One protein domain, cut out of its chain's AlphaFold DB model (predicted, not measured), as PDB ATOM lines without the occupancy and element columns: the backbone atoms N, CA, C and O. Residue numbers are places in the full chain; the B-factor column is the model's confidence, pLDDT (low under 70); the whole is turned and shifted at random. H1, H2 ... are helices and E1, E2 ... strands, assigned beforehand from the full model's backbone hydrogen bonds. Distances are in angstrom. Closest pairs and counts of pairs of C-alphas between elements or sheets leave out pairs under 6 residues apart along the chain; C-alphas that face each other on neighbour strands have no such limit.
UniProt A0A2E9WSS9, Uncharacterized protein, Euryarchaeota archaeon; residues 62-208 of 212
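AT A GLANCE: This is residues 62 to 208 of the 212 residues of an uncharacterized protein of Euryarchaeota archaeon (UniProt A0A2E9WSS9). Two twisted sheets lie face to face as a sandwich, E2, E3, E5, E6 and E7 in one and E4, E1, E9 and E8 in the other, with their strands crossed at 35 degrees. The hairpin E5 and E6 reaches to one end of the long axis, and the short helix H1 lies at the other end, over E1. The printed part has 147 residues with one named helix and nine named strands, along the chain E1 E2 E3 E4 E5 E6 E7 H1 E8 E9. The first sheet is branched and the second runs E4 E1 E9 E8, with neighbours antiparallel in both, and the class is mostly strand. The whole is compact, with a radius of gyration of the C-alphas of 15.5 A, yet elongated in outline, spanning 49 by 31 by 29 A.

HOW THE PARTS SIT: In the branched sheet E5, residues 133 to 145, has three neighbours in staggered pairing. E2, residues 79 to 88, lies on one side of it, antiparallel at 156 degrees, with N 84 and O 138 at 2.9 A. On the other side lie E6, residues 148 to 154, beside residues 139 to 145, and E7, residues 167 to 172, beside residues 133 to 137. N 143 and O 150 are 2.8 A apart in the hairpin of E5 and E6, and N 137 and O 167 are 3.0 A apart between E5 and E7. E3, residues 100 to 108, forms a hairpin with E2, antiparallel at 161 degrees, with N 83 and O 104 at 2.9 A. In the second sheet E1, residues 62 to 72, is the antiparallel neighbour of E9, residues 198 to 207, at 161 degrees, with N 66 and O 203 at 2.7 A. E4, residues 120 to 125, is an edge strand beside E1, with N 65 and O 121 at 2.8 A. E8, residues 181 to 186, is the other edge strand and forms a hairpin with E9, with N 183 and O 202 at 2.9 A. Between the sheets, the closest C-alphas of E3 and E4, those of Cys 102 and Cys 121, are 5.9 A apart, and E1 and E3 are near each other. E7 and E8 are apart. H1, residues 174 to 178, is on the second sheet at a height of 6.9 A over it, over E1; its closest C-alphas to E9 are those of Ser 178 and Ser 206, 4.3 A. Every O i to N i+4 pair in H1 is within hydrogen-bond range.

IN THESE COORDINATES: E5, the longest strand by residues, measures 38.9 A from C-alpha 133 at (217.197, 231.838, 220.162) to C-alpha 145 at (252.591, 217.240, 213.345). E1 measures 29.8 A and begins at C-alpha 62, (212.185, 222.061, 212.049). E2 measures 29.1 A, E9 27.8 A, E3 25.3 A and E6 19.1 A. E8, E4 and E7 measure 15.9 A, 15.6 A and 14.0 A, and H1 6.0 A. E9 ends at C-alpha 207, (211.353, 221.846, 207.254).

THE WHOLE: The C-alphas of Leu 130 and Asn 146 are the two farthest apart, at 50.9 A, while those of Gly 62 and Glu 208, the first and last printed, are 5.6 A apart. The printed part has no cut. The links E2 to E3, E3 to E4, E6 to E7 and E8 to E9 are long, and the third of these holds residues 155 to 166. In the link E3 to E4, residues 114 to 115 make a short antiparallel pairing with residues 70 to 71 of E1. The mean pLDDT of the printed part is 88.2, and residues 95, 129 to 130 and 170 to 171 are under 70.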
ATOM      1  N   GLY A  62     210.811 222.272 212.494       90.12
ATOM      2  CA  GLY A  62     212.185 222.061 212.049       90.12
ATOM      3  C   GLY A  62     212.744 223.291 211.349       90.12
ATOM      4  O   GLY A  62     212.114 223.845 210.447       90.12
ATOM      5  N   ILE A  63     213.974 223.678 211.686       91.56
ATOM      6  CA  ILE A  63     214.726 224.679 210.919       91.56
ATOM      7  C   ILE A  63     215.958 224.021 210.315       91.56
ATOM      8  O   ILE A  63     216.832 223.501 211.012       91.56
ATOM      9  N   ARG A  64     216.044 224.069 208.985       94.25
ATOM     10  CA  ARG A  64     217.216 223.632 208.236       94.25
ATOM     11  C   ARG A  64     218.151 224.808 208.017       94.25
ATOM     12  O   ARG A  64     217.727 225.829 207.503       94.25
ATOM     13  N   PHE A  65     219.430 224.609 208.296       94.69
ATOM     14  CA  PHE A  65     220.536 225.477 207.922       94.69
ATOM     15  C   PHE A  65     221.315 224.782 206.810       94.69
ATOM     16  O   PHE A  65     221.931 223.741 207.026       94.69
ATOM     17  N   THR A  66     221.271 225.335 205.607       95.75
ATOM     18  CA  THR A  66     222.013 224.850 204.443       95.75
ATOM     19  C   THR A  66     223.296 225.650 204.317       95.75
ATOM     20  O   THR A  66     223.248 226.870 204.169       95.75
ATOM     21  N   LEU A  67     224.440 224.975 204.379       96.06
ATOM     22  CA  LEU A  67     225.729 225.608 204.139       96.06
ATOM     23  C   LEU A  67     225.850 225.865 202.639       96.06
ATOM     24  O   LEU A  67     225.790 224.922 201.856       96.06
ATOM     25  N   VAL A  68     225.965 227.130 202.242       95.12
ATOM     26  CA  VAL A  68     225.946 227.535 200.830       95.12
ATOM     27  C   VAL A  68     227.368 227.693 200.309       95.12
ATOM     28  O   VAL A  68     227.744 227.090 199.303       95.12
ATOM     29  N   GLU A  69     228.161 228.508 201.002       95.69
ATOM     30  CA  GLU A  69     229.499 228.910 200.578       95.69
ATOM     31  C   GLU A  69     230.416 229.116 201.787       95.69
ATOM     32  O   GLU A  69     229.997 229.624 202.827       95.69
ATOM     33  N   ILE A  70     231.683 228.751 201.609       96.38
ATOM     34  CA  ILE A  70     232.804 229.178 202.444       96.38
ATOM     35  C   ILE A  70     233.752 229.932 201.520       96.38
ATOM     36  O   ILE A  70     234.310 229.348 200.593       96.38
ATOM     37  N   ILE A  71     233.907 231.226 201.745       96.38
ATOM     38  CA  ILE A  71     234.863 232.084 201.048       96.38
ATOM     39  C   ILE A  71     236.088 232.198 201.948       96.38
ATOM     40  O   ILE A  71     235.951 232.403 203.149       96.38
ATOM     41  N   HIS A  72     237.275 232.028 201.387       94.69
ATOM     42  CA  HIS A  72     238.521 231.994 202.143       94.69
ATOM     43  C   HIS A  72     239.680 232.506 201.288       94.69
ATOM     44  O   HIS A  72     239.569 232.641 200.065       94.69
ATOM     45  N   GLN A  73     240.808 232.795 201.935       90.50
ATOM     46  CA  GLN A  73     242.051 233.053 201.212       90.50
ATOM     47  C   GLN A  73     242.498 231.804 200.442       90.50
ATOM     48  O   GLN A  73     242.157 230.676 200.800       90.50
ATOM     49  N   GLU A  74     243.252 232.007 199.364       89.94
ATOM     50  CA  GLU A  74     243.761 230.895 198.565       89.94
ATOM     51  C   GLU A  74     244.755 230.066 199.384       89.94
ATOM     52  O   GLU A  74     245.781 230.578 199.835       89.94
ATOM     53  N   ILE A  75     244.435 228.788 199.591       88.31
ATOM     54  CA  ILE A  75     245.266 227.879 200.383       88.31
ATOM     55  C   ILE A  75     246.215 227.073 199.495       88.31
ATOM     56  O   ILE A  75     245.897 226.716 198.359       88.31
ATOM     57  N   SER A  76     247.397 226.779 200.037       88.50
ATOM     58  CA  SER A  76     248.503 226.137 199.305       88.50
ATOM     59  C   SER A  76     248.445 224.606 199.247       88.50
ATOM     60  O   SER A  76     249.261 223.997 198.558       88.50
ATOM     61  N   SER A  77     247.515 223.993 199.977       90.94
ATOM     62  CA  SER A  77     247.293 222.548 200.037       90.94
ATOM     63  C   SER A  77     245.853 222.268 200.451       90.94
ATOM     64  O   SER A  77     245.267 223.097 201.142       90.94
ATOM     65  N   ASP A  78     245.310 221.105 200.090       92.94
ATOM     66  CA  ASP A  78     243.994 220.674 200.570       92.94
ATOM     67  C   ASP A  78     243.947 220.667 202.106       92.94
ATOM     68  O   ASP A  78     244.819 220.092 202.767       92.94
ATOM     69  N   THR A  79     242.901 221.267 202.669       92.56
ATOM     70  CA  THR A  79     242.728 221.431 204.115       92.56
ATOM     71  C   THR A  79     241.396 220.846 204.564       92.56
ATOM     72  O   THR A  79     240.338 221.191 204.040       92.56
ATOM     73  N   ASN A  80     241.432 219.975 205.575       94.06
ATOM     74  CA  ASN A  80     240.223 219.459 206.213       94.06
ATOM     75  C   ASN A  80     239.814 220.363 207.372       94.06
ATOM     76  O   ASN A  80     240.564 220.536 208.330       94.06
ATOM     77  N   VAL A  81     238.596 220.881 207.296       95.12
ATOM     78  CA  VAL A  81     238.017 221.774 208.293       95.12
ATOM     79  C   VAL A  81     236.804 221.127 208.942       95.12
ATOM     80  O   VAL A  81     236.010 220.437 208.300       95.12
ATOM     81  N   THR A  82     236.654 221.382 210.231       96.69
ATOM     82  CA  THR A  82     235.472 221.068 211.019       96.69
ATOM     83  C   THR A  82     234.728 222.366 211.283       96.69
ATOM     84  O   THR A  82     235.256 223.274 211.926       96.69
ATOM     85  N   LEU A  83     233.495 222.451 210.792       95.88
ATOM     86  CA  LEU A  83     232.572 223.543 211.068       95.88
ATOM     87  C   LEU A  83     231.510 223.049 212.043       95.88
ATOM     88  O   LEU A  83     230.839 222.047 211.794       95.88
ATOM     89  N   VAL A  84     231.357 223.753 213.156       94.81
ATOM     90  CA  VAL A  84     230.385 223.417 214.191       94.81
ATOM     91  C   VAL A  84     229.373 224.541 214.290       94.81
ATOM     92  O   VAL A  84     229.754 225.707 214.389       94.81
ATOM     93  N   LEU A  85     228.097 224.166 214.290       93.12
ATOM     94  CA  LEU A  85     226.968 225.060 214.493       93.12
ATOM     95  C   LEU A  85     226.137 224.536 215.668       93.12
ATOM     96  O   LEU A  85     225.652 223.404 215.637       93.12
ATOM     97  N   GLY A  86     226.010 225.348 216.709       91.25
ATOM     98  CA  GLY A  86     225.141 225.115 217.853       91.25
ATOM     99  C   GLY A  86     223.862 225.931 217.727       91.25
ATOM    100  O   GLY A  86     223.916 227.087 217.314       91.25
ATOM    101  N   TYR A  87     222.734 225.343 218.106       89.12
ATOM    102  CA  TYR A  87     221.438 226.000 218.220       89.12
ATOM    103  C   TYR A  87     220.970 225.914 219.668       89.12
ATOM    104  O   TYR A  87     220.863 224.814 220.218       89.12
ATOM    105  N   ASN A  88     220.687 227.062 220.275       86.56
ATOM    106  CA  ASN A  88     220.267 227.143 221.661       86.56
ATOM    107  C   ASN A  88     218.908 227.838 221.770       86.56
ATOM    108  O   ASN A  88     218.742 229.014 221.435       86.56
ATOM    109  N   ASP A  89     217.921 227.080 222.230       79.56
ATOM    110  CA  ASP A  89     216.519 227.479 222.258       79.56
ATOM    111  C   ASP A  89     216.206 228.409 223.440       79.56
ATOM    112  O   ASP A  89     215.213 229.128 223.432       79.56
ATOM    113  N   ASN A  90     217.035 228.434 224.481       77.25
ATOM    114  CA  ASN A  90     216.859 229.319 225.637       77.25
ATOM    115  C   ASN A  90     217.475 230.723 225.441       77.25
ATOM    116  O   ASN A  90     217.379 231.553 226.346       77.25
ATOM    117  N   GLY A  91     218.101 230.984 224.287       71.25
ATOM    118  CA  GLY A  91     218.755 232.255 223.974       71.25
ATOM    119  C   GLY A  91     220.053 232.519 224.747       71.25
ATOM    120  O   GLY A  91     220.549 233.644 224.710       71.25
ATOM    121  N   ASP A  92     220.606 231.519 225.441       73.88
ATOM    122  CA  ASP A  92     221.903 231.609 226.113       73.88
ATOM    123  C   ASP A  92     223.027 231.789 225.082       73.88
ATOM    124  O   ASP A  92     223.103 231.095 224.065       73.88
ATOM    125  N   SER A  93     223.879 232.775 225.338       73.19
ATOM    126  CA  SER A  93     224.967 233.215 224.472       73.19
ATOM    127  C   SER A  93     226.338 233.063 225.129       73.19
ATOM    128  O   SER A  93     227.273 233.772 224.767       73.19
ATOM    129  N   GLU A  94     226.459 232.204 226.140       76.38
ATOM    130  CA  GLU A  94     227.705 231.984 226.878       76.38
ATOM    131  C   GLU A  94     228.784 231.255 226.056       76.38
ATOM    132  O   GLU A  94     229.934 231.201 226.487       76.38
ATOM    133  N   GLY A  95     228.465 230.713 224.871       68.94
ATOM    134  CA  GLY A  95     229.459 230.056 224.015       68.94
ATOM    135  C   GLY A  95     229.767 228.610 224.419       68.94
ATOM    136  O   GLY A  95     230.795 228.044 224.028       68.94
ATOM    137  N   MET A  96     228.917 228.013 225.260       74.50
ATOM    138  CA  MET A  96     229.150 226.701 225.869       74.50
ATOM    139  C   MET A  96     228.582 225.532 225.065       74.50
ATOM    140  O   MET A  96     228.835 224.381 225.423       74.50
ATOM    141  N   LEU A  97     227.894 225.792 223.948       76.62
ATOM    142  CA  LEU A  97     227.356 224.758 223.063       76.62
ATOM    143  C   LEU A  97     226.311 223.870 223.774       76.62
ATOM    144  O   LEU A  97     226.236 222.666 223.538       76.62
ATOM    145  N   ASN A  98     225.522 224.476 224.668       73.94
ATOM    146  CA  ASN A  98     224.607 223.792 225.595       73.94
ATOM    147  C   ASN A  98     223.345 223.198 224.935       73.94
ATOM    148  O   ASN A  98     222.649 222.403 225.567       73.94
ATOM    149  N   GLY A  99     223.032 223.606 223.703       81.69
ATOM    150  CA  GLY A  99     221.846 223.174 222.964       81.69
ATOM    151  C   GLY A  99     222.108 222.026 221.983       81.69
ATOM    152  O   GLY A  99     222.925 221.136 222.218       81.69
ATOM    153  N   GLN A 100     221.400 222.037 220.853       90.06
ATOM    154  CA  GLN A 100     221.623 221.077 219.769       90.06
ATOM    155  C   GLN A 100     222.874 221.450 218.977       90.06
ATOM    156  O   GLN A 100     223.126 222.624 218.720       90.06
ATOM    157  N   VAL A 101     223.649 220.451 218.550       93.00
ATOM    158  CA  VAL A 101     224.934 220.674 217.875       93.00
ATOM    159  C   VAL A 101     225.003 219.888 216.575       93.00
ATOM    160  O   VAL A 101     224.773 218.681 216.547       93.00
ATOM    161  N   CYS A 102     225.386 220.577 215.508       94.69
ATOM    162  CA  CYS A 102     225.691 220.008 214.209       94.69
ATOM    163  C   CYS A 102     227.182 220.177 213.906       94.69
ATOM    164  O   CYS A 102     227.734 221.269 214.048       94.69
ATOM    165  N   ILE A 103     227.835 219.094 213.483       95.69
ATOM    166  CA  ILE A 103     229.264 219.067 213.158       95.69
ATOM    167  C   ILE A 103     229.412 218.639 211.702       95.69
ATOM    168  O   ILE A 103     228.977 217.552 211.321       95.69
ATOM    169  N   LEU A 104     230.042 219.488 210.896       95.62
ATOM    170  CA  LEU A 104     230.296 219.255 209.482       95.62
ATOM    171  C   LEU A 104     231.799 219.144 209.236       95.62
ATOM    172  O   LEU A 104     232.547 220.078 209.511       95.62
ATOM    173  N   ASN A 105     232.220 218.018 208.665       94.75
ATOM    174  CA  ASN A 105     233.594 217.812 208.215       94.75
ATOM    175  C   ASN A 105     233.666 218.072 206.713       94.75
ATOM    176  O   ASN A 105     232.940 217.447 205.938       94.75
ATOM    177  N   LEU A 106     234.527 218.997 206.309       94.25
ATOM    178  CA  LEU A 106     234.618 219.502 204.945       94.25
ATOM    179  C   LEU A 106     236.077 219.517 204.499       94.25
ATOM    180  O   LEU A 106     236.986 219.627 205.318       94.25
ATOM    181  N   THR A 107     236.292 219.467 203.189       93.88
ATOM    182  CA  THR A 107     237.615 219.663 202.594       93.88
ATOM    183  C   THR A 107     237.582 220.926 201.749       93.88
ATOM    184  O   THR A 107     236.765 221.043 200.833       93.88
ATOM    185  N   ILE A 108     238.466 221.865 202.069       94.12
ATOM    186  CA  ILE A 108     238.792 223.017 201.238       94.12
ATOM    187  C   ILE A 108     239.905 222.583 200.288       94.12
ATOM    188  O   ILE A 108     240.907 222.022 200.727       94.12
ATOM    189  N   LEU A 109     239.714 222.814 198.991       94.31
ATOM    190  CA  LEU A 109     240.679 222.412 197.971       94.31
ATOM    191  C   LEU A 109     241.760 223.480 197.783       94.31
ATOM    192  O   LEU A 109     241.472 224.682 197.814       94.31
ATOM    193  N   GLU A 110     242.986 223.040 197.526       93.88
ATOM    194  CA  GLU A 110     244.096 223.924 197.173       93.88
ATOM    195  C   GLU A 110     243.796 224.788 195.944       93.88
ATOM    196  O   GLU A 110     243.057 224.391 195.038       93.88
ATOM    197  N   ASN A 111     244.407 225.973 195.884       92.31
ATOM    198  CA  ASN A 111     244.266 226.919 194.769       92.31
ATOM    199  C   ASN A 111     242.806 227.336 194.487       92.31
ATOM    200  O   ASN A 111     242.422 227.631 193.351       92.31
ATOM    201  N   THR A 112     241.964 227.334 195.525       93.00
ATOM    202  CA  THR A 112     240.597 227.861 195.480       93.00
ATOM    203  C   THR A 112     240.416 228.962 196.517       93.00
ATOM    204  O   THR A 112     241.136 229.016 197.508       93.00
ATOM    205  N   SER A 113     239.449 229.847 196.289       92.81
ATOM    206  CA  SER A 113     239.042 230.899 197.236       92.81
ATOM    207  C   SER A 113     237.576 230.786 197.661       92.81
ATOM    208  O   SER A 113     237.077 231.599 198.440       92.81
ATOM    209  N   VAL A 114     236.863 229.800 197.112       95.31
ATOM    210  CA  VAL A 114     235.457 229.530 197.406       95.31
ATOM    211  C   VAL A 114     235.233 228.026 197.402       95.31
ATOM    212  O   VAL A 114     235.425 227.359 196.384       95.31
ATOM    213  N   THR A 115     234.732 227.514 198.518       94.81
ATOM    214  CA  THR A 115     234.244 226.146 198.669       94.81
ATOM    215  C   THR A 115     232.716 226.167 198.709       94.81
ATOM    216  O   THR A 115     232.116 226.951 199.441       94.81
ATOM    217  N   ARG A 116     232.067 225.308 197.912       93.62
ATOM    218  CA  ARG A 116     230.596 225.197 197.808       93.62
ATOM    219  C   ARG A 116     230.105 223.838 198.302       93.62
ATOM    220  O   ARG A 116     229.781 222.971 197.486       93.62
ATOM    221  N   PRO A 117     230.121 223.601 199.618       88.00
ATOM    222  CA  PRO A 117     229.623 222.354 200.174       88.00
ATOM    223  C   PRO A 117     228.090 222.319 200.073       88.00
ATOM    224  O   PRO A 117     227.440 223.352 200.105       88.00
ATOM    225  N   SER A 118     227.492 221.131 199.963       82.69
ATOM    226  CA  SER A 118     226.028 220.962 199.978       82.69
ATOM    227  C   SER A 118     225.598 220.207 201.237       82.69
ATOM    228  O   SER A 118     224.964 219.156 201.180       82.69
ATOM    229  N   HIS A 119     226.040 220.719 202.385       93.25
ATOM    230  CA  HIS A 119     225.748 220.151 203.699       93.25
ATOM    231  C   HIS A 119     224.608 220.912 204.363       93.25
ATOM    232  O   HIS A 119     224.361 222.082 204.067       93.25
ATOM    233  N   ASN A 120     223.907 220.243 205.270       93.75
ATOM    234  CA  ASN A 120     222.843 220.854 206.040       93.75
ATOM    235  C   ASN A 120     222.875 220.388 207.495       93.75
ATOM    236  O   ASN A 120     223.351 219.297 207.801       93.75
ATOM    237  N   CYS A 121     222.350 221.246 208.358       94.12
ATOM    238  CA  CYS A 121     222.029 220.969 209.746       94.12
ATOM    239  C   CYS A 121     220.523 221.156 209.906       94.12
ATOM    240  O   CYS A 121     219.975 222.122 209.378       94.12
ATOM    241  N   VAL A 122     219.847 220.247 210.599       93.50
ATOM    242  CA  VAL A 122     218.429 220.399 210.937       93.50
ATOM    243  C   VAL A 122     218.330 220.434 212.449       93.50
ATOM    244  O   VAL A 122     218.844 219.535 213.110       93.50
ATOM    245  N   PHE A 123     217.699 221.480 212.968       90.94
ATOM    246  CA  PHE A 123     217.431 221.643 214.388       90.94
ATOM    247  C   PHE A 123     215.932 221.548 214.619       90.94
ATOM    248  O   PHE A 123     215.152 222.178 213.900       90.94
ATOM    249  N   GLN A 124     215.552 220.752 215.610       88.25
ATOM    250  CA  GLN A 124     214.196 220.737 216.139       88.25
ATOM    251  C   GLN A 124     214.037 221.966 217.024       88.25
ATOM    252  O   GLN A 124     214.866 222.216 217.894       88.25
ATOM    253  N   VAL A 125     213.025 222.774 216.779       84.50
ATOM    254  CA  VAL A 125     212.809 224.014 217.510       84.50
ATOM    255  C   VAL A 125     211.459 223.937 218.190       84.50
ATOM    256  O   VAL A 125     210.530 223.342 217.648       84.50
ATOM    257  N   ALA A 126     211.368 224.553 219.369       75.81
ATOM    258  CA  ALA A 126     210.063 224.840 219.934       75.81
ATOM    259  C   ALA A 126     209.283 225.651 218.897       75.81
ATOM    260  O   ALA A 126     209.827 226.556 218.255       75.81
ATOM    261  N   ASP A 127     208.038 225.272 218.713       73.56
ATOM    262  CA  ASP A 127     207.110 225.844 217.761       73.56
ATOM    263  C   ASP A 127     206.786 227.309 218.060       73.56
ATOM    264  O   ASP A 127     206.512 228.048 217.127       73.56
ATOM    265  N   TYR A 128     206.940 227.805 219.287       75.50
ATOM    266  CA  TYR A 128     206.703 229.225 219.550       75.50
ATOM    267  C   TYR A 128     207.614 230.179 218.742       75.50
ATOM    268  O   TYR A 128     208.811 230.340 219.019       75.50
ATOM    269  N   ALA A 129     207.025 230.911 217.787       69.69
ATOM    270  CA  ALA A 129     207.763 231.715 216.810       69.69
ATOM    271  C   ALA A 129     208.495 232.925 217.415       69.69
ATOM    272  O   ALA A 129     209.532 233.326 216.901       69.69
ATOM    273  N   LEU A 130     207.999 233.499 218.518       68.44
ATOM    274  CA  LEU A 130     208.550 234.721 219.132       68.44
ATOM    275  C   LEU A 130     209.603 234.454 220.221       68.44
ATOM    276  O   LEU A 130     209.900 235.325 221.048       68.44
ATOM    277  N   ARG A 131     210.177 233.251 220.255       74.69
ATOM    278  CA  ARG A 131     211.211 232.890 221.226       74.69
ATOM    279  C   ARG A 131     212.569 233.459 220.814       74.69
ATOM    280  O   ARG A 131     212.971 233.368 219.665       74.69
ATOM    281  N   SER A 132     213.316 234.020 221.762       78.25
ATOM    282  CA  SER A 132     214.706 234.414 221.510       78.25
ATOM    283  C   SER A 132     215.586 233.173 221.455       78.25
ATOM    284  O   SER A 132     215.728 232.494 222.472       78.25
ATOM    285  N   VAL A 133     216.214 232.918 220.308       83.31
ATOM    286  CA  VAL A 133     217.197 231.838 220.162       83.31
ATOM    287  C   VAL A 133     218.567 232.395 219.815       83.31
ATOM    288  O   VAL A 133     218.707 233.532 219.350       83.31
ATOM    289  N   SER A 134     219.599 231.606 220.071       85.19
ATOM    290  CA  SER A 134     220.978 231.944 219.736       85.19
ATOM    291  C   SER A 134     221.617 230.809 218.954       85.19
ATOM    292  O   SER A 134     221.233 229.640 219.057       85.19
ATOM    293  N   PHE A 135     222.603 231.170 218.140       87.38
ATOM    294  CA  PHE A 135     223.453 230.194 217.478       87.38
ATOM    295  C   PHE A 135     224.911 230.473 217.758       87.38
ATOM    296  O   PHE A 135     225.369 231.614 217.706       87.38
ATOM    297  N   GLU A 136     225.632 229.398 218.018       89.75
ATOM    298  CA  GLU A 136     227.062 229.419 218.257       89.75
ATOM    299  C   GLU A 136     227.769 228.783 217.073       89.75
ATOM    300  O   GLU A 136     227.310 227.780 216.529       89.75
ATOM    301  N   TYR A 137     228.897 229.341 216.671       92.00
ATOM    302  CA  TYR A 137     229.618 228.857 215.506       92.00
ATOM    303  C   TYR A 137     231.110 228.885 215.759       92.00
ATOM    304  O   TYR A 137     231.631 229.828 216.343       92.00
ATOM    305  N   ARG A 138     231.800 227.842 215.307       93.31
ATOM    306  CA  ARG A 138     233.262 227.745 215.357       93.31
ATOM    307  C   ARG A 138     233.755 226.923 214.178       93.31
ATOM    308  O   ARG A 138     233.109 225.946 213.791       93.31
ATOM    309  N   MET A 139     234.918 227.279 213.658       95.56
ATOM    310  CA  MET A 139     235.568 226.559 212.572       95.56
ATOM    311  C   MET A 139     237.031 226.311 212.930       95.56
ATOM    312  O   MET A 139     237.679 227.142 213.560       95.56
ATOM    313  N   PHE A 140     237.536 225.125 212.613       95.19
ATOM    314  CA  PHE A 140     238.921 224.762 212.897       95.19
ATOM    315  C   PHE A 140     239.397 223.637 211.986       95.19
ATOM    316  O   PHE A 140     238.596 222.849 211.490       95.19
ATOM    317  N   GLU A 141     240.703 223.526 211.810       94.50
ATOM    318  CA  GLU A 141     241.359 222.370 211.211       94.50
ATOM    319  C   GLU A 141     242.171 221.610 212.265       94.50
ATOM    320  O   GLU A 141     242.631 222.176 213.260       94.50
ATOM    321  N   GLU A 142     242.346 220.310 212.048       91.75
ATOM    322  CA  GLU A 142     243.222 219.468 212.861       91.75
ATOM    323  C   GLU A 142     244.373 218.949 211.997       91.75
ATOM    324  O   GLU A 142     244.164 218.271 210.988       91.75
ATOM    325  N   LYS A 143     245.607 219.252 212.403       87.88
ATOM    326  CA  LYS A 143     246.839 218.818 211.738       87.88
ATOM    327  C   LYS A 143     247.586 217.831 212.616       87.88
ATOM    328  O   LYS A 143     247.693 218.015 213.823       87.88
ATOM    329  N   ILE A 144     248.163 216.801 212.002       85.88
ATOM    330  CA  ILE A 144     249.061 215.876 212.699       85.88
ATOM    331  C   ILE A 144     250.499 216.300 212.412       85.88
ATOM    332  O   ILE A 144     250.995 216.123 211.300       85.88
ATOM    333  N   VAL A 145     251.185 216.825 213.425       86.44
ATOM    334  CA  VAL A 145     252.591 217.240 213.345       86.44
ATOM    335  C   VAL A 145     253.375 216.461 214.391       86.44
ATOM    336  O   VAL A 145     253.055 216.495 215.570       86.44
ATOM    337  N   ASN A 146     254.411 215.726 213.977       85.88
ATOM    338  CA  ASN A 146     255.275 214.959 214.887       85.88
ATOM    339  C   ASN A 146     254.538 213.994 215.851       85.88
ATOM    340  O   ASN A 146     255.041 213.726 216.939       85.88
ATOM    341  N   HIS A 147     253.416 213.399 215.420       86.25
ATOM    342  CA  HIS A 147     252.517 212.539 216.221       86.25
ATOM    343  C   HIS A 147     251.650 213.270 217.261       86.25
ATOM    344  O   HIS A 147     251.019 212.615 218.089       86.25
ATOM    345  N   GLU A 148     251.577 214.596 217.199       89.50
ATOM    346  CA  GLU A 148     250.648 215.404 217.984       89.50
ATOM    347  C   GLU A 148     249.549 215.962 217.074       89.50
ATOM    348  O   GLU A 148     249.821 216.366 215.940       89.50
ATOM    349  N   THR A 149     248.308 215.969 217.565       87.94
ATOM    350  CA  THR A 149     247.189 216.640 216.896       87.94
ATOM    351  C   THR A 149     247.159 218.094 217.348       87.94
ATOM    352  O   THR A 149     246.905 218.379 218.519       87.94
ATOM    353  N   ILE A 150     247.424 219.004 216.420       91.06
ATOM    354  CA  ILE A 150     247.347 220.449 216.612       91.06
ATOM    355  C   ILE A 150     246.025 220.925 216.026       91.06
ATOM    356  O   ILE A 150     245.696 220.595 214.888       91.06
ATOM    357  N   ARG A 151     245.279 221.705 216.805       91.19
ATOM    358  CA  ARG A 151     244.068 222.379 216.345       91.19
ATOM    359  C   ARG A 151     244.405 223.816 215.976       91.19
ATOM    360  O   ARG A 151     244.874 224.564 216.831       91.19
ATOM    361  N   GLU A 152     244.119 224.196 214.741       92.62
ATOM    362  CA  GLU A 152     244.227 225.573 214.267       92.62
ATOM    363  C   GLU A 152     242.821 226.106 214.007       92.62
ATOM    364  O   GLU A 152     242.046 225.518 213.252       92.62
ATOM    365  N   ASN A 153     242.451 227.189 214.684       93.81
ATOM    366  CA  ASN A 153     241.133 227.780 214.501       93.81
ATOM    367  C   ASN A 153     241.100 228.621 213.222       93.81
ATOM    368  O   ASN A 153     242.117 229.163 212.791       93.81
ATOM    369  N   TRP A 154     239.914 228.695 212.636       94.19
ATOM    370  CA  TRP A 154     239.594 229.567 211.522       94.19
ATOM    371  C   TRP A 154     238.650 230.637 212.034       94.19
ATOM    372  O   TRP A 154     237.621 230.298 212.628       94.19
ATOM    373  N   ASP A 155     239.005 231.893 211.805       94.06
ATOM    374  CA  ASP A 155     238.149 233.003 212.143       94.06
ATOM    375  C   ASP A 155     237.032 233.179 211.119       94.06
ATOM    376  O   ASP A 155     237.219 233.219 209.900       94.06
ATOM    377  N   ILE A 156     235.829 233.188 211.673       92.94
ATOM    378  CA  ILE A 156     234.564 233.403 210.985       92.94
ATOM    379  C   ILE A 156     233.715 234.423 211.759       92.94
ATOM    380  O   ILE A 156     232.523 234.579 211.475       92.94
ATOM    381  N   PHE A 157     234.288 235.083 212.766       91.06
ATOM    382  CA  PHE A 157     233.623 236.047 213.623       91.06
ATOM    383  C   PHE A 157     233.764 237.450 213.036       91.06
ATOM    384  O   PHE A 157     234.847 237.954 212.837       91.06
ATOM    385  N   ALA A 158     232.649 238.143 212.807       84.94
ATOM    386  CA  ALA A 158     232.694 239.478 212.196       84.94
ATOM    387  C   ALA A 158     233.203 240.604 213.128       84.94
ATOM    388  O   ALA A 158     233.062 241.787 212.804       84.94
ATOM    389  N   GLY A 159     233.686 240.270 214.326       84.69
ATOM    390  CA  GLY A 159     234.151 241.227 215.325       84.69
ATOM    391  C   GLY A 159     235.664 241.179 215.477       84.69
ATOM    392  O   GLY A 159     236.289 240.177 215.196       84.69
ATOM    393  N   ASN A 160     236.251 242.271 215.964       84.94
ATOM    394  CA  ASN A 160     237.694 242.351 216.179       84.94
ATOM    395  C   ASN A 160     238.064 241.711 217.534       84.94
ATOM    396  O   ASN A 160     238.171 242.424 218.539       84.94
ATOM    397  N   ASP A 161     238.157 240.379 217.569       84.81
ATOM    398  CA  ASP A 161     238.525 239.594 218.753       84.81
ATOM    399  C   ASP A 161     239.747 238.702 218.472       84.81
ATOM    400  O   ASP A 161     239.660 237.602 217.930       84.81
ATOM    401  N   ASN A 162     240.904 239.156 218.955       86.06
ATOM    402  CA  ASN A 162     242.178 238.438 218.860       86.06
ATOM    403  C   ASN A 162     242.263 237.164 219.730       86.06
ATOM    404  O   ASN A 162     243.287 236.478 219.717       86.06
ATOM    405  N   GLU A 163     241.252 236.864 220.546       85.50
ATOM    406  CA  GLU A 163     241.218 235.710 221.448       85.50
ATOM    407  C   GLU A 163     240.221 234.642 220.982       85.50
ATOM    408  O   GLU A 163     240.517 233.446 221.081       85.50
ATOM    409  N   ASN A 164     239.064 235.048 220.446       84.69
ATOM    410  CA  ASN A 164     237.978 234.138 220.078       84.69
ATOM    411  C   ASN A 164     237.591 234.273 218.592       84.69
ATOM    412  O   ASN A 164     236.777 235.127 218.255       84.69
ATOM    413  N   PRO A 165     238.055 233.358 217.717       79.00
ATOM    414  CA  PRO A 165     237.704 233.321 216.286       79.00
ATOM    415  C   PRO A 165     236.312 232.707 216.035       79.00
ATOM    416  O   PRO A 165     236.005 232.110 215.000       79.00
ATOM    417  N   TRP A 166     235.485 232.692 217.075       81.25
ATOM    418  CA  TRP A 166     234.201 232.019 217.141       81.25
ATOM    419  C   TRP A 166     233.238 232.931 217.879       81.25
ATOM    420  O   TRP A 166     233.641 233.735 218.717       81.25
ATOM    421  N   GLY A 167     231.952 232.810 217.576       83.12
ATOM    422  CA  GLY A 167     230.976 233.747 218.098       83.12
ATOM    423  C   GLY A 167     229.631 233.119 218.382       83.12
ATOM    424  O   GLY A 167     229.328 231.983 218.008       83.12
ATOM    425  N   THR A 168     228.810 233.923 219.040       82.12
ATOM    426  CA  THR A 168     227.392 233.659 219.236       82.12
ATOM    427  C   THR A 168     226.614 234.784 218.581       82.12
ATOM    428  O   THR A 168     226.882 235.955 218.855       82.12
ATOM    429  N   ASN A 169     225.643 234.468 217.735       75.94
ATOM    430  CA  ASN A 169     224.685 235.471 217.293       75.94
ATOM    431  C   ASN A 169     223.471 235.398 218.214       75.94
ATOM    432  O   ASN A 169     222.860 234.335 218.365       75.94
ATOM    433  N   THR A 170     223.174 236.506 218.883       65.50
ATOM    434  CA  THR A 170     222.159 236.550 219.930       65.50
ATOM    435  C   THR A 170     220.833 237.056 219.388       65.50
ATOM    436  O   THR A 170     220.780 238.046 218.663       65.50
ATOM    437  N   THR A 171     219.745 236.426 219.833       61.94
ATOM    438  CA  THR A 171     218.368 236.920 219.662       61.94
ATOM    439  C   THR A 171     217.895 236.917 218.211       61.94
ATOM    440  O   THR A 171     217.488 237.946 217.667       61.94
ATOM    441  N   VAL A 172     217.932 235.751 217.571       71.25
ATOM    442  CA  VAL A 172     217.257 235.571 216.282       71.25
ATOM    443  C   VAL A 172     215.867 234.999 216.516       71.25
ATOM    444  O   VAL A 172     215.675 234.169 217.396       71.25
ATOM    445  N   ASP A 173     214.900 235.506 215.761       81.88
ATOM    446  CA  ASP A 173     213.506 235.077 215.774       81.88
ATOM    447  C   ASP A 173     213.372 233.793 214.920       81.88
ATOM    448  O   ASP A 173     213.695 233.826 213.723       81.88
ATOM    449  N   PRO A 174     212.949 232.648 215.490       84.62
ATOM    450  CA  PRO A 174     212.693 231.416 214.750       84.62
ATOM    451  C   PRO A 174     211.743 231.594 213.561       84.62
ATOM    452  O   PRO A 174     211.951 230.963 212.524       84.62
ATOM    453  N   GLY A 175     210.762 232.492 213.658       85.19
ATOM    454  CA  GLY A 175     209.878 232.881 212.561       85.19
ATOM    455  C   GLY A 175     210.619 233.567 211.413       85.19
ATOM    456  O   GLY A 175     210.304 233.347 210.245       85.19
ATOM    457  N   PHE A 176     211.663 234.346 211.699       86.69
ATOM    458  CA  PHE A 176     212.533 234.902 210.655       86.69
ATOM    459  C   PHE A 176     213.400 233.822 209.994       86.69
ATOM    460  O   PHE A 176     213.623 233.834 208.781       86.69
ATOM    461  N   LEU A 177     213.886 232.860 210.775       88.94
ATOM    462  CA  LEU A 177     214.680 231.748 210.251       88.94
ATOM    463  C   LEU A 177     213.844 230.789 209.392       88.94
ATOM    464  O   LEU A 177     214.357 230.270 208.394       88.94
ATOM    465  N   SER A 178     212.579 230.574 209.757       88.50
ATOM    466  CA  SER A 178     211.666 229.639 209.095       88.50
ATOM    467  C   SER A 178     211.232 230.119 207.705       88.50
ATOM    468  O   SER A 178     211.198 229.319 206.769       88.50
ATOM    469  N   VAL A 179     210.994 231.424 207.517       88.25
ATOM    470  CA  VAL A 179     210.545 231.990 206.225       88.25
ATOM    471  C   VAL A 179     211.621 232.033 205.135       88.25
ATOM    472  O   VAL A 179     211.290 232.234 203.966       88.25
ATOM    473  N   GLY A 180     212.895 231.852 205.488       90.06
ATOM    474  CA  GLY A 180     214.001 231.943 204.539       90.06
ATOM    475  C   GLY A 180     214.959 233.086 204.850       90.06
ATOM    476  O   GLY A 180     214.681 234.223 204.470       90.06
ATOM    477  N   SER A 181     216.109 232.788 205.457       90.44
ATOM    478  CA  SER A 181     217.078 233.815 205.861       90.44
ATOM    479  C   SER A 181     218.515 233.446 205.526       90.44
ATOM    480  O   SER A 181     218.901 232.283 205.565       90.44
ATOM    481  N   THR A 182     219.330 234.448 205.204       91.81
ATOM    482  CA  THR A 182     220.769 234.258 204.990       91.81
ATOM    483  C   THR A 182     221.522 234.694 206.235       91.81
ATOM    484  O   THR A 182     221.402 235.842 206.659       91.81
ATOM    485  N   ILE A 183     222.332 233.796 206.790       91.00
ATOM    486  CA  ILE A 183     223.250 234.100 207.886       91.00
ATOM    487  C   ILE A 183     224.650 234.219 207.300       91.00
ATOM    488  O   ILE A 183     225.127 233.324 206.599       91.00
ATOM    489  N   LEU A 184     225.290 235.344 207.597       92.31
ATOM    490  CA  LEU A 184     226.641 235.668 207.174       92.31
ATOM    491  C   LEU A 184     227.543 235.717 208.407       92.31
ATOM    492  O   LEU A 184     227.303 236.515 209.310       92.31
ATOM    493  N   LEU A 185     228.571 234.875 208.417       92.81
ATOM    494  CA  LEU A 185     229.648 234.871 209.404       92.81
ATOM    495  C   LEU A 185     230.905 235.323 208.657       92.81
ATOM    496  O   LEU A 185     231.276 234.667 207.689       92.81
ATOM    497  N   ASP A 186     231.473 236.479 208.987       92.31
ATOM    498  CA  ASP A 186     232.453 237.162 208.129       92.31
ATOM    499  C   ASP A 186     233.707 237.584 208.893       92.31
ATOM    500  O   ASP A 186     233.870 238.768 209.164       92.31
ATOM    501  N   GLY A 187     234.592 236.622 209.164       92.31
ATOM    502  CA  GLY A 187     235.921 236.858 209.753       92.31
ATOM    503  C   GLY A 187     236.963 237.383 208.757       92.31
ATOM    504  O   GLY A 187     238.160 237.304 208.957       92.31
ATOM    505  N   MET A 188     236.543 237.809 207.556       91.31
ATOM    506  CA  MET A 188     237.464 238.352 206.543       91.31
ATOM    507  C   MET A 188     237.464 239.882 206.492       91.31
ATOM    508  O   MET A 188     238.250 240.466 205.742       91.31
ATOM    509  N   SER A 189     236.522 240.524 207.184       87.06
ATOM    510  CA  SER A 189     236.235 241.959 207.052       87.06
ATOM    511  C   SER A 189     236.521 242.759 208.325       87.06
ATOM    512  O   SER A 189     236.220 243.955 208.361       87.06
ATOM    513  N   ASP A 190     237.056 242.129 209.364       83.81
ATOM    514  CA  ASP A 190     237.448 242.761 210.622       83.81
ATOM    515  C   ASP A 190     238.901 243.278 210.556       83.81
ATOM    516  O   ASP A 190     239.421 243.686 209.512       83.81
ATOM    517  N   SER A 191     239.517 243.462 211.715       87.88
ATOM    518  CA  SER A 191     240.882 243.972 211.842       87.88
ATOM    519  C   SER A 191     241.588 243.294 213.006       87.88
ATOM    520  O   SER A 191     242.340 243.961 213.724       87.88
ATOM    521  N   ASP A 192     241.251 242.029 213.235       88.88
ATOM    522  CA  ASP A 192     241.956 241.198 214.189       88.88
ATOM    523  C   ASP A 192     243.224 240.594 213.554       88.88
ATOM    524  O   ASP A 192     243.594 240.896 212.414       88.88
ATOM    525  N   ASP A 193     243.957 239.831 214.356       90.12
ATOM    526  CA  ASP A 193     245.254 239.268 213.998       90.12
ATOM    527  C   ASP A 193     245.168 237.783 213.573       90.12
ATOM    528  O   ASP A 193     246.204 237.110 213.514       90.12
ATOM    529  N   TRP A 194     243.976 237.235 213.290       90.50
ATOM    530  CA  TRP A 194     243.849 235.841 212.857       90.50
ATOM    531  C   TRP A 194     244.410 235.639 211.445       90.50
ATOM    532  O   TRP A 194     244.191 236.420 210.521       90.50
ATOM    533  N   GLU A 195     245.177 234.560 211.260       88.00
ATOM    534  CA  GLU A 195     245.774 234.235 209.956       88.00
ATOM    535  C   GLU A 195     244.775 233.509 209.040       88.00
ATOM    536  O   GLU A 195     244.683 233.790 207.842       88.00
ATOM    537  N   ASN A 196     244.009 232.576 209.611       91.19
ATOM    538  CA  ASN A 196     243.056 231.737 208.894       91.19
ATOM    539  C   ASN A 196     241.666 232.371 208.913       91.19
ATOM    540  O   ASN A 196     240.855 232.041 209.769       91.19
ATOM    541  N   ASN A 197     241.383 233.234 207.942       92.81
ATOM    542  CA  ASN A 197     240.107 233.941 207.851       92.81
ATOM    543  C   ASN A 197     239.177 233.323 206.812       92.81
ATOM    544  O   ASN A 197     239.585 233.010 205.682       92.81
ATOM    545  N   ALA A 198     237.902 233.210 207.163       95.12
ATOM    546  CA  ALA A 198     236.858 232.774 206.261       95.12
ATOM    547  C   ALA A 198     235.547 233.532 206.468       95.12
ATOM    548  O   ALA A 198     235.200 234.030 207.536       95.12
ATOM    549  N   ARG A 199     234.774 233.570 205.390       95.62
ATOM    550  CA  ARG A 199     233.390 234.009 205.383       95.62
ATOM    551  C   ARG A 199     232.499 232.823 205.069       95.62
ATOM    552  O   ARG A 199     232.603 232.226 203.998       95.62
ATOM    553  N   VAL A 200     231.589 232.511 205.976       95.25
ATOM    554  CA  VAL A 200     230.661 231.388 205.873       95.25
ATOM    555  C   VAL A 200     229.248 231.908 205.646       95.25
ATOM    556  O   VAL A 200     228.762 232.781 206.367       95.25
ATOM    557  N   ILE A 201     228.582 231.357 204.633       94.81
ATOM    558  CA  ILE A 201     227.221 231.724 204.252       94.81
ATOM    559  C   ILE A 201     226.304 230.527 204.467       94.81
ATOM    560  O   ILE A 201     226.465 229.475 203.842       94.81
ATOM    561  N   TRP A 202     225.298 230.727 205.310       94.69
ATOM    562  CA  TRP A 202     224.217 229.780 205.542       94.69
ATOM    563  C   TRP A 202     222.902 230.329 205.009       94.69
ATOM    564  O   TRP A 202     222.648 231.530 205.072       94.69
ATOM    565  N   TYR A 203     222.044 229.435 204.536       94.56
ATOM    566  CA  TYR A 203     220.656 229.731 204.212       94.56
ATOM    567  C   TYR A 203     219.733 228.889 205.086       94.56
ATOM    568  O   TYR A 203     219.898 227.671 205.149       94.56
ATOM    569  N   THR A 204     218.778 229.523 205.754       94.00
ATOM    570  CA  THR A 204     217.828 228.855 206.642       94.00
ATOM    571  C   THR A 204     216.456 228.757 206.014       94.00
ATOM    572  O   THR A 204     216.080 229.635 205.246       94.00
ATOM    573  N   ASN A 205     215.703 227.713 206.343       93.12
ATOM    574  CA  ASN A 205     214.301 227.568 205.965       93.12
ATOM    575  C   ASN A 205     213.587 226.575 206.891       93.12
ATOM    576  O   ASN A 205     214.236 225.706 207.482       93.12
ATOM    577  N   SER A 206     212.257 226.654 206.961       91.88
ATOM    578  CA  SER A 206     211.447 225.642 207.641       91.88
ATOM    579  C   SER A 206     211.532 224.286 206.941       91.88
ATOM    580  O   SER A 206     211.703 224.188 205.718       91.88
ATOM    581  N   VAL A 207     211.443 223.223 207.728       91.25
ATOM    582  CA  VAL A 207     211.353 221.846 207.254       91.25
ATOM    583  C   VAL A 207     210.465 221.049 208.201       91.25
ATOM    584  O   VAL A 207     210.561 221.205 209.413       91.25
ATOM    585  N   GLU A 208     209.639 220.165 207.648       84.06
ATOM    586  CA  GLU A 208     208.914 219.185 208.454       84.06
ATOM    587  C   GLU A 208     209.905 218.228 209.125       84.06
ATOM    588  O   GLU A 208     210.787 217.653 208.472       84.06
TER     589      GLU A 208